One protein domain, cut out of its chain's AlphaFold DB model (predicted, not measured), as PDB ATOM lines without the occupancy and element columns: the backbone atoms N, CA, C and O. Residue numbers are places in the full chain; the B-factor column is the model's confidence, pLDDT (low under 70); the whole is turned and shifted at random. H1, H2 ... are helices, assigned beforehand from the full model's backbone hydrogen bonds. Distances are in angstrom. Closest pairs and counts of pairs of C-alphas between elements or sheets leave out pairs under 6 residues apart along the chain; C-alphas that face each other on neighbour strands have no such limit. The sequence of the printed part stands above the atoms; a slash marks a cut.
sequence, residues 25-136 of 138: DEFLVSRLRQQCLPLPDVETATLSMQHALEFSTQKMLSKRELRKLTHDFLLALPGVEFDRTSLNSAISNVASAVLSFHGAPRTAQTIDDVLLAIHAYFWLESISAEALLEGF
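AT A GLANCE: This is residues 25 to 136 of the 138 residues of an uncharacterized protein of Glutamicibacter arilaitensis (UniProt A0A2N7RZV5). A compact body of six helices is built round H4, with H3 folded alongside it as a helical hairpin and H5 crossing it on the side away from H2; the short H6 spans from H5 to H3, and these four helices follow one another in a ring. H2 packs aslant on both helices of the H3 and H4 hairpin, while H1 crosses H5 and meets H4 with its last residues, near the other end of the longest axis. The printed part has 112 residues with six named helices, H1 to H6 in order along the chain, and no named strand; the class is all helix. It is compact, with a radius of gyration of the C-alphas of 13.0 A and spans of 39 by 34 by 24 A.

IN THESE COORDINATES: H1 is residues 25 to 36, beginning at C-alpha 25, (-7.975, -5.502, 38.812), and 15.8 A long. H2 is residues 42 to 52, 15.3 A. H3, residues 63 to 76, measures 20.0 A. H4, the longest, is residues 84 to 101, 26.2 A, from C-alpha 84 at (-4.803, 13.153, 36.695). H5 is residues 108 to 124, 23.7 A. H6 is residues 129 to 134, 8.7 A, ending at C-alpha 134, (-28.072, 2.337, 31.454).

HOW THE PARTS SIT: H4 is the hub, touching four helices. H1 touches it with residues 35 to 36 alone, about perpendicular at 86 degrees; the closest C-alphas, of Cys 36 and Ser 92, are 5.2 A apart. H1 also touches H5, about perpendicular at 87 degrees, closest at the C-alphas of Val 29 and Asp 112, 6.3 A. H2 touches H4 at a steep tilt of 50 degrees, opposite ways, with the C-alphas of Ala 45 and Asn 93 closest at 4.6 A. H2 touches H3 at a steep tilt of 39 degrees, the same way, closest at Met 49 and Phe 73, C-alphas 6.2 A apart. H3 and H4 form a helical hairpin at a shallow tilt of 24 degrees, the closest C-alphas being those of Lys 63 and Phe 101, 6.1 A. H5 touches H4 at a steep tilt of 52 degrees, opposite ways, closest at the C-alphas of Ala 95 and Val 114, 6.1 A. H5 and H6 form another helical hairpin at 27 degrees, with the C-alphas of Tyr 121 and Leu 132 closest at 7.4 A. H6 touches H3, closest at the C-alphas of Leu 74 and Ala 129, 6.0 A. H2 and H5 are apart. In H1 to H6 every O i to N i+4 pair is within hydrogen-bond range.

THE WHOLE: The C-alphas farthest apart, of Glu 26 and Ser 56, are 39.1 A apart. The printed part has no cut and no long link. Mean pLDDT of the printed part is 87.3; residues 25 to 26, 78 to 82, 103 and 125 are under 70.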
ATOM      1  N   ASP A  25      -6.691  -6.064  38.406       61.16
ATOM      2  CA  ASP A  25      -7.975  -5.502  38.812       61.16
ATOM      3  C   ASP A  25      -7.992  -5.106  40.297       61.16
ATOM      4  O   ASP A  25      -8.397  -3.994  40.626       61.16
ATOM      5  N   GLU A  26      -7.446  -5.928  41.200       68.94
ATOM      6  CA  GLU A  26      -7.321  -5.594  42.629       68.94
ATOM      7  C   GLU A  26      -6.407  -4.378  42.858       68.94
ATOM      8  O   GLU A  26      -6.677  -3.523  43.711       68.94
ATOM      9  N   PHE A  27      -5.342  -4.254  42.061       80.00
ATOM     10  CA  PHE A  27      -4.450  -3.098  42.115       80.00
ATOM     11  C   PHE A  27      -5.119  -1.825  41.575       80.00
ATOM     12  O   PHE A  27      -4.955  -0.746  42.155       80.00
ATOM     13  N   LEU A  28      -5.896  -1.934  40.492       84.88
ATOM     14  CA  LEU A  28      -6.651  -0.814  39.932       84.88
ATOM     15  C   LEU A  28      -7.734  -0.327  40.901       84.88
ATOM     16  O   LEU A  28      -7.798   0.870  41.170       84.88
ATOM     17  N   VAL A  29      -8.523  -1.237  41.478       87.06
ATOM     18  CA  VAL A  29      -9.539  -0.905  42.491       87.06
ATOM     19  C   VAL A  29      -8.899  -0.211  43.688       87.06
ATOM     20  O   VAL A  29      -9.354   0.852  44.108       87.06
ATOM     21  N   SER A  30      -7.798  -0.757  44.210       86.69
ATOM     22  CA  SER A  30      -7.077  -0.159  45.339       86.69
ATOM     23  C   SER A  30      -6.603   1.263  45.031       86.69
ATOM     24  O   SER A  30      -6.733   2.162  45.862       86.69
ATOM     25  N   ARG A  31      -6.104   1.493  43.814       88.12
ATOM     26  CA  ARG A  31      -5.699   2.821  43.349       88.12
ATOM     27  C   ARG A  31      -6.894   3.767  43.209       88.12
ATOM     28  O   ARG A  31      -6.805   4.899  43.672       88.12
ATOM     29  N   LEU A  32      -7.996   3.325  42.604       90.25
ATOM     30  CA  LEU A  32      -9.213   4.130  42.467       90.25
ATOM     31  C   LEU A  32      -9.754   4.537  43.836       90.25
ATOM     32  O   LEU A  32     -10.070   5.703  44.040       90.25
ATOM     33  N   ARG A  33      -9.746   3.623  44.809       91.31
ATOM     34  CA  ARG A  33     -10.102   3.926  46.198       91.31
ATOM     35  C   ARG A  33      -9.211   5.006  46.803       91.31
ATOM     36  O   ARG A  33      -9.721   5.950  47.388       91.31
ATOM     37  N   GLN A  34      -7.894   4.904  46.638       91.12
ATOM     38  CA  GLN A  34      -6.956   5.912  47.147       91.12
ATOM     39  C   GLN A  34      -7.124   7.286  46.484       91.12
ATOM     40  O   GLN A  34      -6.770   8.293  47.091       91.12
ATOM     41  N   GLN A  35      -7.600   7.327  45.238       91.12
ATOM     42  CA  GLN A  35      -7.618   8.540  44.416       91.12
ATOM     43  C   GLN A  35      -8.987   9.216  44.328       91.12
ATOM     44  O   GLN A  35      -9.040  10.421  44.097       91.12
ATOM     45  N   CYS A  36     -10.069   8.457  44.501       92.31
ATOM     46  CA  CYS A  36     -11.444   8.914  44.297       92.31
ATOM     47  C   CYS A  36     -12.292   8.869  45.578       92.31
ATOM     48  O   CYS A  36     -13.434   9.318  45.563       92.31
ATOM     49  N   LEU A  37     -11.777   8.311  46.684       91.06
ATOM     50  CA  LEU A  37     -12.483   8.296  47.967       91.06
ATOM     51  C   LEU A  37     -11.886   9.308  48.962       91.06
ATOM     52  O   LEU A  37     -10.669   9.495  48.985       91.06
ATOM     53  N   PRO A  38     -12.716   9.906  49.838       92.44
ATOM     54  CA  PRO A  38     -14.170   9.734  49.929       92.44
ATOM     55  C   PRO A  38     -14.913  10.362  48.739       92.44
ATOM     56  O   PRO A  38     -14.490  11.386  48.210       92.44
ATOM     57  N   LEU A  39     -16.036   9.751  48.339       93.31
ATOM     58  CA  LEU A  39     -16.902  10.352  47.326       93.31
ATOM     59  C   LEU A  39     -17.511  11.653  47.872       93.31
ATOM     60  O   LEU A  39     -17.920  11.678  49.038       93.31
ATOM     61  N   PRO A  40     -17.629  12.707  47.045       93.75
ATOM     62  CA  PRO A  40     -18.389  13.892  47.417       93.75
ATOM     63  C   PRO A  40     -19.863  13.533  47.629       93.75
ATOM     64  O   PRO A  40     -20.374  12.565  47.055       93.75
ATOM     65  N   ASP A  41     -20.577  14.321  48.427       93.31
ATOM     66  CA  ASP A  41     -22.033  14.222  48.481       93.31
ATOM     67  C   ASP A  41     -22.662  14.619  47.127       93.31
ATOM     68  O   ASP A  41     -22.021  15.227  46.264       93.31
ATOM     69  N   VAL A  42     -23.928  14.249  46.930       92.12
ATOM     70  CA  VAL A  42     -24.611  14.413  45.639       92.12
ATOM     71  C   VAL A  42     -24.779  15.893  45.273       92.12
ATOM     72  O   VAL A  42     -24.722  16.225  44.091       92.12
ATOM     73  N   GLU A  43     -24.944  16.791  46.251       93.81
ATOM     74  CA  GLU A  43     -25.067  18.235  46.004       93.81
ATOM     75  C   GLU A  43     -23.728  18.795  45.510       93.81
ATOM     76  O   GLU A  43     -23.683  19.446  44.464       93.81
ATOM     77  N   THR A  44     -22.625  18.463  46.186       94.50
ATOM     78  CA  THR A  44     -21.269  18.863  45.774       94.50
ATOM     79  C   THR A  44     -20.910  18.326  44.384       94.50
ATOM     80  O   THR A  44     -20.380  19.068  43.549       94.50
ATOM     81  N   ALA A  45     -21.239  17.063  44.098       94.44
ATOM     82  CA  ALA A  45     -21.031  16.464  42.780       94.44
ATOM     83  C   ALA A  45     -21.858  17.175  41.693       94.44
ATOM     84  O   ALA A  45     -21.341  17.489  40.621       94.44
ATOM     85  N   THR A  46     -23.123  17.487  41.992       94.44
ATOM     86  CA  THR A  46     -24.035  18.198  41.082       94.44
ATOM     87  C   THR A  46     -23.510  19.586  40.738       94.44
ATOM     88  O   THR A  46     -23.415  19.931  39.562       94.44
ATOM     89  N   LEU A  47     -23.120  20.366  41.749       94.94
ATOM     90  CA  LEU A  47     -22.578  21.712  41.552       94.94
ATOM     91  C   LEU A  47     -21.282  21.681  40.739       94.94
ATOM     92  O   LEU A  47     -21.099  22.513  39.853       94.94
ATOM     93  N   SER A  48     -20.412  20.701  40.999       93.81
ATOM     94  CA  SER A  48     -19.158  20.536  40.259       93.81
ATOM     95  C   SER A  48     -19.407  20.247  38.776       93.81
ATOM     96  O   SER A  48     -18.790  20.876  37.918       93.81
ATOM     97  N   MET A  49     -20.345  19.346  38.462       94.50
ATOM     98  CA  MET A  49     -20.712  19.033  37.075       94.50
ATOM     99  C   MET A  49     -21.404  20.211  36.378       94.50
ATOM    100  O   MET A  49     -21.089  20.507  35.230       94.50
ATOM    101  N   GLN A  50     -22.305  20.924  37.063       94.25
ATOM    102  CA  GLN A  50     -22.949  22.124  36.513       94.25
ATOM    103  C   GLN A  50     -21.929  23.217  36.197       94.25
ATOM    104  O   GLN A  50     -21.985  23.803  35.122       94.25
ATOM    105  N   HIS A  51     -20.980  23.461  37.105       92.56
ATOM    106  CA  HIS A  51     -19.927  24.449  36.897       92.56
ATOM    107  C   HIS A  51     -19.034  24.083  35.706       92.56
ATOM    108  O   HIS A  51     -18.711  24.945  34.896       92.56
ATOM    109  N   ALA A  52     -18.661  22.808  35.575       90.25
ATOM    110  CA  ALA A  52     -17.839  22.340  34.463       90.25
ATOM    111  C   ALA A  52     -18.534  22.460  33.094       90.25
ATOM    112  O   ALA A  52     -17.857  22.635  32.088       90.25
ATOM    113  N   LEU A  53     -19.867  22.389  33.060       91.00
ATOM    114  CA  LEU A  53     -20.679  22.556  31.850       91.00
ATOM    115  C   LEU A  53     -21.184  23.992  31.639       91.00
ATOM    116  O   LEU A  53     -21.992  24.221  30.743       91.00
ATOM    117  N   GLU A  54     -20.768  24.944  32.481       90.69
ATOM    118  CA  GLU A  54     -21.268  26.330  32.480       90.69
ATOM    119  C   GLU A  54     -22.804  26.430  32.629       90.69
ATOM    120  O   GLU A  54     -23.447  27.387  32.191       90.69
ATOM    121  N   PHE A  55     -23.424  25.436  33.268       89.81
ATOM    122  CA  PHE A  55     -24.856  25.426  33.544       89.81
ATOM    123  C   PHE A  55     -25.193  26.294  34.758       89.81
ATOM    124  O   PHE A  55     -24.403  26.463  35.689       89.81
ATOM    125  N   SER A  56     -26.426  26.808  34.792       88.81
ATOM    126  CA  SER A  56     -26.940  27.510  35.969       88.81
ATOM    127  C   SER A  56     -26.937  26.585  37.185       88.81
ATOM    128  O   SER A  56     -27.511  25.494  37.131       88.81
ATOM    129  N   THR A  57     -26.354  27.039  38.293       88.69
ATOM    130  CA  THR A  57     -26.263  26.247  39.522       88.69
ATOM    131  C   THR A  57     -27.641  25.997  40.129       88.69
ATOM    132  O   THR A  57     -28.362  26.942  40.462       88.69
ATOM    133  N   GLN A  58     -27.985  24.729  40.335       86.31
ATOM    134  CA  GLN A  58     -29.200  24.290  41.015       86.31
ATOM    135  C   GLN A  58     -28.832  23.230  42.052       86.31
ATOM    136  O   GLN A  58     -28.277  22.191  41.709       86.31
ATOM    137  N   LYS A  59     -29.167  23.491  43.322       75.50
ATOM    138  CA  LYS A  59     -28.814  22.615  44.454       75.50
ATOM    139  C   LYS A  59     -29.575  21.291  44.470       75.50
ATOM    140  O   LYS A  59     -29.070  20.302  44.982       75.50
ATOM    141  N   MET A  60     -30.797  21.272  43.943       83.06
ATOM    142  CA  MET A  60     -31.641  20.082  43.919       83.06
ATOM    143  C   MET A  60     -32.086  19.797  42.496       83.06
ATOM    144  O   MET A  60     -32.786  20.604  41.893       83.06
ATOM    145  N   LEU A  61     -31.686  18.632  42.000       87.75
ATOM    146  CA  LEU A  61     -32.139  18.071  40.739       87.75
ATOM    147  C   LEU A  61     -32.997  16.842  41.018       87.75
ATOM    148  O   LEU A  61     -32.701  16.045  41.912       87.75
ATOM    149  N   SER A  62     -34.050  16.655  40.228       91.38
ATOM    150  CA  SER A  62     -34.741  15.371  40.174       91.38
ATOM    151  C   SER A  62     -33.794  14.274  39.676       91.38
ATOM    152  O   SER A  62     -32.813  14.539  38.980       91.38
ATOM    153  N   LYS A  63     -34.120  13.006  39.959       90.12
ATOM    154  CA  LYS A  63     -33.351  11.842  39.475       90.12
ATOM    155  C   LYS A  63     -33.092  11.905  37.960       90.12
ATOM    156  O   LYS A  63     -31.989  11.626  37.505       90.12
ATOM    157  N   ARG A  64     -34.103  12.319  37.187       91.19
ATOM    158  CA  ARG A  64     -34.021  12.455  35.725       91.19
ATOM    159  C   ARG A  64     -33.090  13.590  35.298       91.19
ATOM    160  O   ARG A  64     -32.339  13.426  34.342       91.19
ATOM    161  N   GLU A  65     -33.141  14.727  35.984       93.19
ATOM    162  CA  GLU A  65     -32.259  15.864  35.701       93.19
ATOM    163  C   GLU A  65     -30.812  15.558  36.083       93.19
ATOM    164  O   GLU A  65     -29.912  15.880  35.318       93.19
ATOM    165  N   LEU A  66     -30.584  14.869  37.205       93.31
ATOM    166  CA  LEU A  66     -29.253  14.418  37.607       93.31
ATOM    167  C   LEU A  66     -28.676  13.408  36.608       93.31
ATOM    168  O   LEU A  66     -27.514  13.526  36.225       93.31
ATOM    169  N   ARG A  67     -29.488  12.454  36.131       93.69
ATOM    170  CA  ARG A  67     -29.092  11.526  35.059       93.69
ATOM    171  C   ARG A  67     -28.692  12.287  33.797       93.69
ATOM    172  O   ARG A  67     -27.641  12.014  33.231       93.69
ATOM    173  N   LYS A  68     -29.509  13.260  33.379       94.31
ATOM    174  CA  LYS A  68     -29.217  14.094  32.208       94.31
ATOM    175  C   LYS A  68     -27.919  14.885  32.392       94.31
ATOM    176  O   LYS A  68     -27.072  14.846  31.514       94.31
ATOM    177  N   LEU A  69     -27.735  15.533  33.542       95.00
ATOM    178  CA  LEU A  69     -26.505  16.256  33.864       95.00
ATOM    179  C   LEU A  69     -25.280  15.336  33.816       95.00
ATOM    180  O   LEU A  69     -24.264  15.710  33.248       95.00
ATOM    181  N   THR A  70     -25.386  14.133  34.386       94.38
ATOM    182  CA  THR A  70     -24.294  13.146  34.398       94.38
ATOM    183  C   THR A  70     -23.951  12.697  32.978       94.38
ATOM    184  O   THR A  70     -22.780  12.594  32.633       94.38
ATOM    185  N   HIS A  71     -24.964  12.475  32.139       95.12
ATOM    186  CA  HIS A  71     -24.789  12.142  30.729       95.12
ATOM    187  C   HIS A  71     -24.104  13.271  29.948       95.12
ATOM    188  O   HIS A  71     -23.099  13.033  29.284       95.12
ATOM    189  N   ASP A  72     -24.615  14.499  30.063       93.94
ATOM    190  CA  ASP A  72     -24.061  15.673  29.382       93.94
ATOM    191  C   ASP A  72     -22.625  15.952  29.858       93.94
ATOM    192  O   ASP A  72     -21.757  16.280  29.051       93.94
ATOM    193  N   PHE A  73     -22.354  15.735  31.151       93.50
ATOM    194  CA  PHE A  73     -21.014  15.827  31.721       93.50
ATOM    195  C   PHE A  73     -20.092  14.784  31.103       93.50
ATOM    196  O   PHE A  73     -19.056  15.161  30.580       93.50
ATOM    197  N   LEU A  74     -20.479  13.506  31.068       92.06
ATOM    198  CA  LEU A  74     -19.682  12.450  30.436       92.06
ATOM    199  C   LEU A  74     -19.381  12.748  28.963       92.06
ATOM    200  O   LEU A  74     -18.252  12.544  28.543       92.06
ATOM    201  N   LEU A  75     -20.336  13.286  28.197       90.38
ATOM    202  CA  LEU A  75     -20.126  13.648  26.789       90.38
ATOM    203  C   LEU A  75     -19.174  14.830  26.570       90.38
ATOM    204  O   LEU A  75     -18.593  14.937  25.492       90.38
ATOM    205  N   ALA A  76     -19.015  15.711  27.557       86.69
ATOM    206  CA  ALA A  76     -18.131  16.870  27.458       86.69
ATOM    207  C   ALA A  76     -16.654  16.544  27.746       86.69
ATOM    208  O   ALA A  76     -15.786  17.384  27.524       86.69
ATOM    209  N   LEU A  77     -16.358  15.347  28.264       78.25
ATOM    210  CA  LEU A  77     -15.018  14.953  28.710       78.25
ATOM    211  C   LEU A  77     -14.140  14.306  27.610       78.25
ATOM    212  O   LEU A  77     -12.925  14.522  27.645       78.25
ATOM    213  N   PRO A  78     -14.671  13.537  26.635       66.94
ATOM    214  CA  PRO A  78     -13.891  13.027  25.512       66.94
ATOM    215  C   PRO A  78     -13.198  14.150  24.731       66.94
ATOM    216  O   PRO A  78     -13.836  15.098  24.282       66.94
ATOM    217  N   GLY A  79     -11.881  14.028  24.543       61.12
ATOM    218  CA  GLY A  79     -11.072  14.992  23.789       61.12
ATOM    219  C   GLY A  79     -10.509  16.163  24.602       61.12
ATOM    220  O   GLY A  79      -9.788  16.986  24.040       61.12
ATOM    221  N   VAL A  80     -10.782  16.233  25.908       67.38
ATOM    222  CA  VAL A  80     -10.142  17.191  26.822       67.38
ATOM    223  C   VAL A  80      -8.907  16.541  27.452       67.38
ATOM    224  O   VAL A  80      -8.990  15.454  28.025       67.38
ATOM    225  N   GLU A  81      -7.746  17.199  27.366       67.44
ATOM    226  CA  GLU A  81      -6.545  16.769  28.089       67.44
ATOM    227  C   GLU A  81      -6.749  16.980  29.593       67.44
ATOM    228  O   GLU A  81      -6.540  18.069  30.130       67.44
ATOM    229  N   PHE A  82      -7.186  15.932  30.289       68.44
ATOM    230  CA  PHE A  82      -7.289  15.963  31.740       68.44
ATOM    231  C   PHE A  82      -5.943  15.689  32.391       68.44
ATOM    232  O   PHE A  82      -5.301  14.663  32.144       68.44
ATOM    233  N   ASP A  83      -5.561  16.562  33.322       83.31
ATOM    234  CA  ASP A  83      -4.614  16.145  34.340       83.31
ATOM    235  C   ASP A  83      -5.239  15.055  35.226       83.31
ATOM    236  O   ASP A  83      -6.459  14.859  35.312       83.31
ATOM    237  N   ARG A  84      -4.372  14.301  35.898       81.06
ATOM    238  CA  ARG A  84      -4.803  13.153  36.695       81.06
ATOM    239  C   ARG A  84      -5.757  13.543  37.825       81.06
ATOM    240  O   ARG A  84      -6.630  12.755  38.174       81.06
ATOM    241  N   THR A  85      -5.590  14.729  38.404       87.00
ATOM    242  CA  THR A  85      -6.437  15.224  39.495       87.00
ATOM    243  C   THR A  85      -7.854  15.470  38.996       87.00
ATOM    244  O   THR A  85      -8.810  14.993  39.599       87.00
ATOM    245  N   SER A  86      -7.976  16.139  37.856       87.62
ATOM    246  CA  SER A  86      -9.240  16.485  37.217       87.62
ATOM    247  C   SER A  86      -9.994  15.238  36.766       87.62
ATOM    248  O   SER A  86     -11.199  15.141  36.995       87.62
ATOM    249  N   LEU A  87      -9.286  14.236  36.228       88.19
ATOM    250  CA  LEU A  87      -9.881  12.940  35.899       88.19
ATOM    251  C   LEU A  87     -10.426  12.229  37.149       88.19
ATOM    252  O   LEU A  87     -11.562  11.763  37.147       88.19
ATOM    253  N   ASN A  88      -9.653  12.178  38.238       91.44
ATOM    254  CA  ASN A  88     -10.107  11.564  39.490       91.44
ATOM    255  C   ASN A  88     -11.325  12.299  40.071       91.44
ATOM    256  O   ASN A  88     -12.262  11.663  40.556       91.44
ATOM    257  N   SER A  89     -11.347  13.632  39.989       92.12
ATOM    258  CA  SER A  89     -12.506  14.437  40.384       92.12
ATOM    259  C   SER A  89     -13.727  14.138  39.515       92.12
ATOM    260  O   SER A  89     -14.818  13.962  40.054       92.12
ATOM    261  N   ALA A  90     -13.558  14.008  38.196       92.38
ATOM    262  CA  ALA A  90     -14.638  13.632  37.288       92.38
ATOM    263  C   ALA A  90     -15.198  12.240  37.622       92.38
ATOM    264  O   ALA A  90     -16.408  12.101  37.795       92.38
ATOM    265  N   ILE A  91     -14.326  11.242  37.815       93.88
ATOM    266  CA  ILE A  91     -14.717   9.886  38.232       93.88
ATOM    267  C   ILE A  91     -15.512   9.934  39.543       93.88
ATOM    268  O   ILE A  91     -16.584   9.337  39.637       93.88
ATOM    269  N   SER A  92     -15.028  10.677  40.539       95.19
ATOM    270  CA  SER A  92     -15.666  10.777  41.860       95.19
ATOM    271  C   SER A  92     -17.041  11.454  41.798       95.19
ATOM    272  O   SER A  92     -17.990  10.993  42.437       95.19
ATOM    273  N   ASN A  93     -17.170  12.523  41.006       95.56
ATOM    274  CA  ASN A  93     -18.431  13.243  40.814       95.56
ATOM    275  C   ASN A  93     -19.472  12.369  40.102       95.56
ATOM    276  O   ASN A  93     -20.604  12.256  40.574       95.56
ATOM    277  N   VAL A  94     -19.074  11.698  39.015       94.69
ATOM    278  CA  VAL A  94     -19.949  10.775  38.277       94.69
ATOM    279  C   VAL A  94     -20.357   9.606  39.172       94.69
ATOM    280  O   VAL A  94     -21.538   9.286  39.239       94.69
ATOM    281  N   ALA A  95     -19.426   9.009  39.923       95.12
ATOM    282  CA  ALA A  95     -19.729   7.899  40.825       95.12
ATOM    283  C   ALA A  95     -20.744   8.296  41.907       95.12
ATOM    284  O   ALA A  95     -21.682   7.546  42.176       95.12
ATOM    285  N   SER A  96     -20.602   9.489  42.496       94.19
ATOM    286  CA  SER A  96     -21.564  10.006  43.477       94.19
ATOM    287  C   SER A  96     -22.964  10.181  42.877       94.19
ATOM    288  O   SER A  96     -23.955   9.751  43.477       94.19
ATOM    289  N   ALA A  97     -23.047  10.743  41.666       93.44
ATOM    290  CA  ALA A  97     -24.307  10.913  40.953       93.44
ATOM    291  C   ALA A  97     -24.952   9.561  40.607       93.44
ATOM    292  O   ALA A  97     -26.109   9.333  40.964       93.44
ATOM    293  N   VAL A  98     -24.185   8.637  40.017       93.00
ATOM    294  CA  VAL A  98     -24.614   7.271  39.673       93.00
ATOM    295  C   VAL A  98     -25.160   6.547  40.894       93.00
ATOM    296  O   VAL A  98     -26.306   6.105  40.891       93.00
ATOM    297  N   LEU A  99     -24.407   6.514  41.994       91.81
ATOM    298  CA  LEU A  99     -24.839   5.876  43.240       91.81
ATOM    299  C   LEU A  99     -26.057   6.553  43.887       91.81
ATOM    300  O   LEU A  99     -26.652   5.989  44.806       91.81
ATOM    301  N   SER A 100     -26.422   7.771  43.481       89.38
ATOM    302  CA  SER A 100     -27.660   8.421  43.918       89.38
ATOM    303  C   SER A 100     -28.886   7.922  43.159       89.38
ATOM    304  O   SER A 100     -29.982   7.940  43.720       89.38
ATOM    305  N   PHE A 101     -28.737   7.497  41.902       85.12
ATOM    306  CA  PHE A 101     -29.857   7.060  41.069       85.12
ATOM    307  C   PHE A 101     -29.883   5.546  40.786       85.12
ATOM    308  O   PHE A 101     -30.936   5.040  40.399       85.12
ATOM    309  N   HIS A 102     -28.802   4.817  41.073       80.38
ATOM    310  CA  HIS A 102     -28.666   3.362  40.907       80.38
ATOM    311  C   HIS A 102     -29.688   2.541  41.722       80.38
ATOM    312  O   HIS A 102     -29.961   1.389  41.413       80.38
ATOM    313  N   GLY A 103     -30.287   3.114  42.773       69.38
ATOM    314  CA  GLY A 103     -31.363   2.475  43.548       69.38
ATOM    315  C   GLY A 103     -30.935   1.292  44.431       69.38
ATOM    316  O   GLY A 103     -31.682   0.929  45.339       69.38
ATOM    317  N   ALA A 104     -29.742   0.727  44.229       71.81
ATOM    318  CA  ALA A 104     -29.182  -0.324  45.074       71.81
ATOM    319  C   ALA A 104     -28.531   0.239  46.359       71.81
ATOM    320  O   ALA A 104     -28.069   1.387  46.382       71.81
ATOM    321  N   PRO A 105     -28.460  -0.554  47.447       76.50
ATOM    322  CA  PRO A 105     -27.754  -0.158  48.662       76.50
ATOM    323  C   PRO A 105     -26.263   0.083  48.389       76.50
ATOM    324  O   PRO A 105     -25.601  -0.704  47.714       76.50
ATOM    325  N   ARG A 106     -25.714   1.166  48.954       80.12
ATOM    326  CA  ARG A 106     -24.293   1.521  48.817       80.12
ATOM    327  C   ARG A 106     -23.427   0.548  49.619       80.12
ATOM    328  O   ARG A 106     -23.242   0.727  50.822       80.12
ATOM    329  N   THR A 107     -22.907  -0.480  48.954       84.75
ATOM    330  CA  THR A 107     -21.908  -1.404  49.511       84.75
ATOM    331  C   THR A 107     -20.516  -1.098  48.956       84.75
ATOM    332  O   THR A 107     -20.387  -0.442  47.924       84.75
ATOM    333  N   ALA A 108     -19.462  -1.578  49.625       84.50
ATOM    334  CA  ALA A 108     -18.087  -1.395  49.151       84.50
ATOM    335  C   ALA A 108     -17.870  -2.003  47.754       84.50
ATOM    336  O   ALA A 108     -17.210  -1.387  46.927       84.50
ATOM    337  N   GLN A 109     -18.478  -3.163  47.487       86.12
ATOM    338  CA  GLN A 109     -18.419  -3.818  46.181       86.12
ATOM    339  C   GLN A 109     -19.105  -2.971  45.104       86.12
ATOM    340  O   GLN A 109     -18.501  -2.673  44.086       86.12
ATOM    341  N   THR A 110     -20.311  -2.466  45.380       87.44
ATOM    342  CA  THR A 110     -21.035  -1.590  44.443       87.44
ATOM    343  C   THR A 110     -20.250  -0.318  44.114       87.44
ATOM    344  O   THR A 110     -20.259   0.142  42.978       87.44
ATOM    345  N   ILE A 111     -19.567   0.271  45.102       90.25
ATOM    346  CA  ILE A 111     -18.726   1.454  44.876       90.25
ATOM    347  C   ILE A 111     -17.546   1.108  43.960       90.25
ATOM    348  O   ILE A 111     -17.260   1.872  43.040       90.25
ATOM    349  N   ASP A 112     -16.885  -0.030  44.185       90.94
ATOM    350  CA  ASP A 112     -15.773  -0.479  43.341       90.94
ATOM    351  C   ASP A 112     -16.223  -0.721  41.899       90.94
ATOM    352  O   ASP A 112     -15.562  -0.247  40.974       90.94
ATOM    353  N   ASP A 113     -17.360  -1.394  41.715       89.94
ATOM    354  CA  ASP A 113     -17.930  -1.702  40.402       89.94
ATOM    355  C   ASP A 113     -18.231  -0.413  39.621       89.94
ATOM    356  O   ASP A 113     -17.867  -0.281  38.450       89.94
ATOM    357  N   VAL A 114     -18.827   0.585  40.287       92.12
ATOM    358  CA  VAL A 114     -19.115   1.900  39.694       92.12
ATOM    359  C   VAL A 114     -17.827   2.640  39.327       92.12
ATOM    360  O   VAL A 114     -17.706   3.142  38.207       92.12
ATOM    361  N   LEU A 115     -16.843   2.693  40.231       92.69
ATOM    362  CA  LEU A 115     -15.558   3.352  39.969       92.69
ATOM    363  C   LEU A 115     -14.810   2.700  38.799       92.69
ATOM    364  O   LEU A 115     -14.265   3.410  37.954       92.69
ATOM    365  N   LEU A 116     -14.798   1.367  38.733       91.12
ATOM    366  CA  LEU A 116     -14.162   0.613  37.656       91.12
ATOM    367  C   LEU A 116     -14.820   0.880  36.306       91.12
ATOM    368  O   LEU A 116     -14.114   1.144  35.335       91.12
ATOM    369  N   ALA A 117     -16.149   0.838  36.237       90.88
ATOM    370  CA  ALA A 117     -16.874   1.053  34.991       90.88
ATOM    371  C   ALA A 117     -16.740   2.498  34.476       90.88
ATOM    372  O   ALA A 117     -16.519   2.704  33.284       90.88
ATOM    373  N   ILE A 118     -16.767   3.503  35.360       91.75
ATOM    374  CA  ILE A 118     -16.514   4.900  34.970       91.75
ATOM    375  C   ILE A 118     -15.054   5.088  34.533       91.75
ATOM    376  O   ILE A 118     -14.787   5.740  33.527       91.75
ATOM    377  N   HIS A 119     -14.092   4.502  35.251       90.19
ATOM    378  CA  HIS A 119     -12.693   4.534  34.826       90.19
ATOM    379  C   HIS A 119     -12.535   3.887  33.444       90.19
ATOM    380  O   HIS A 119     -11.919   4.467  32.559       90.19
ATOM    381  N   ALA A 120     -13.125   2.713  33.222       87.62
ATOM    382  CA  ALA A 120     -13.106   2.041  31.929       87.62
ATOM    383  C   ALA A 120     -13.676   2.926  30.809       87.62
ATOM    384  O   ALA A 120     -13.068   2.994  29.744       87.62
ATOM    385  N   TYR A 121     -14.767   3.659  31.056       88.00
ATOM    386  CA  TYR A 121     -15.325   4.618  30.097       88.00
ATOM    387  C   TYR A 121     -14.300   5.666  29.638       88.00
ATOM    388  O   TYR A 121     -14.148   5.882  28.439       88.00
ATOM    389  N   PHE A 122     -13.535   6.254  30.563       83.69
ATOM    390  CA  PHE A 122     -12.522   7.261  30.223       83.69
ATOM    391  C   PHE A 122     -11.325   6.720  29.435       83.69
ATOM    392  O   PHE A 122     -10.638   7.495  28.777       83.69
ATOM    393  N   TRP A 123     -11.049   5.418  29.516       80.12
ATOM    394  CA  TRP A 123      -9.835   4.824  28.949       80.12
ATOM    395  C   TRP A 123     -10.076   3.928  27.738       80.12
ATOM    396  O   TRP A 123      -9.158   3.733  26.945       80.12
ATOM    397  N   LEU A 124     -11.259   3.323  27.614       70.38
ATOM    398  CA  LEU A 124     -11.499   2.264  26.635       70.38
ATOM    399  C   LEU A 124     -12.245   2.725  25.382       70.38
ATOM    400  O   LEU A 124     -12.383   1.888  24.496       70.38
ATOM    401  N   GLU A 125     -12.717   3.980  25.294       67.69
ATOM    402  CA  GLU A 125     -13.406   4.633  24.144       67.69
ATOM    403  C   GLU A 125     -14.495   3.800  23.419       67.69
ATOM    404  O   GLU A 125     -15.026   4.188  22.381       67.69
ATOM    405  N   SER A 126     -14.863   2.646  23.964       73.88
ATOM    406  CA  SER A 126     -15.668   1.602  23.323       73.88
ATOM    407  C   SER A 126     -17.083   1.539  23.887       73.88
ATOM    408  O   SER A 126     -17.910   0.775  23.395       73.88
ATOM    409  N   ILE A 127     -17.367   2.350  24.908       82.44
ATOM    410  CA  ILE A 127     -18.647   2.405  25.613       82.44
ATOM    411  C   ILE A 127     -19.188   3.830  25.483       82.44
ATOM    412  O   ILE A 127     -18.475   4.795  25.756       82.44
ATOM    413  N   SER A 128     -20.447   3.976  25.067       88.00
ATOM    414  CA  SER A 128     -21.115   5.280  25.043       88.00
ATOM    415  C   SER A 128     -21.507   5.724  26.458       88.00
ATOM    416  O   SER A 128     -21.734   4.895  27.340       88.00
ATOM    417  N   ALA A 129     -21.628   7.037  26.682       89.38
ATOM    418  CA  ALA A 129     -22.093   7.571  27.968       89.38
ATOM    419  C   ALA A 129     -23.490   7.036  28.332       89.38
ATOM    420  O   ALA A 129     -23.756   6.726  29.488       89.38
ATOM    421  N   GLU A 130     -24.365   6.879  27.336       90.19
ATOM    422  CA  GLU A 130     -25.694   6.289  27.509       90.19
ATOM    423  C   GLU A 130     -25.614   4.833  27.985       90.19
ATOM    424  O   GLU A 130     -26.193   4.514  29.020       90.19
ATOM    425  N   ALA A 131     -24.819   3.985  27.321       88.62
ATOM    426  CA  ALA A 131     -24.666   2.578  27.698       88.62
ATOM    427  C   ALA A 131     -24.048   2.404  29.095       88.62
ATOM    428  O   ALA A 131     -24.428   1.494  29.831       88.62
ATOM    429  N   LEU A 132     -23.118   3.286  29.480       90.50
ATOM    430  CA  LEU A 132     -22.564   3.305  30.833       90.50
ATOM    431  C   LEU A 132     -23.661   3.565  31.873       90.50
ATOM    432  O   LEU A 132     -23.748   2.844  32.862       90.50
ATOM    433  N   LEU A 133     -24.485   4.596  31.662       91.12
ATOM    434  CA  LEU A 133     -25.522   4.979  32.621       91.12
ATOM    435  C   LEU A 133     -26.655   3.951  32.675       91.12
ATOM    436  O   LEU A 133     -27.087   3.608  33.770       91.12
ATOM    437  N   GLU A 134     -27.082   3.419  31.528       88.44
ATOM    438  CA  GLU A 134     -28.072   2.337  31.454       88.44
ATOM    439  C   GLU A 134     -27.601   1.075  32.184       88.44
ATOM    440  O   GLU A 134     -28.395   0.431  32.862       88.44
ATOM    441  N   GLY A 135     -26.301   0.757  32.139       85.00
ATOM    442  CA  GLY A 135     -25.722  -0.360  32.895       85.00
ATOM    443  C   GLY A 135     -25.885  -0.243  34.417       85.00
ATOM    444  O   GLY A 135     -25.769  -1.241  35.127       85.00
ATOM    445  N   PHE A 136     -26.187   0.957  34.922       86.19
ATOM    446  CA  PHE A 136     -26.470   1.218  36.332       86.19
ATOM    447  C   PHE A 136     -27.956   1.461  36.623       86.19
ATOM    448  O   PHE A 136     -28.308   1.720  37.775       86.19
TER     449      PHE A 136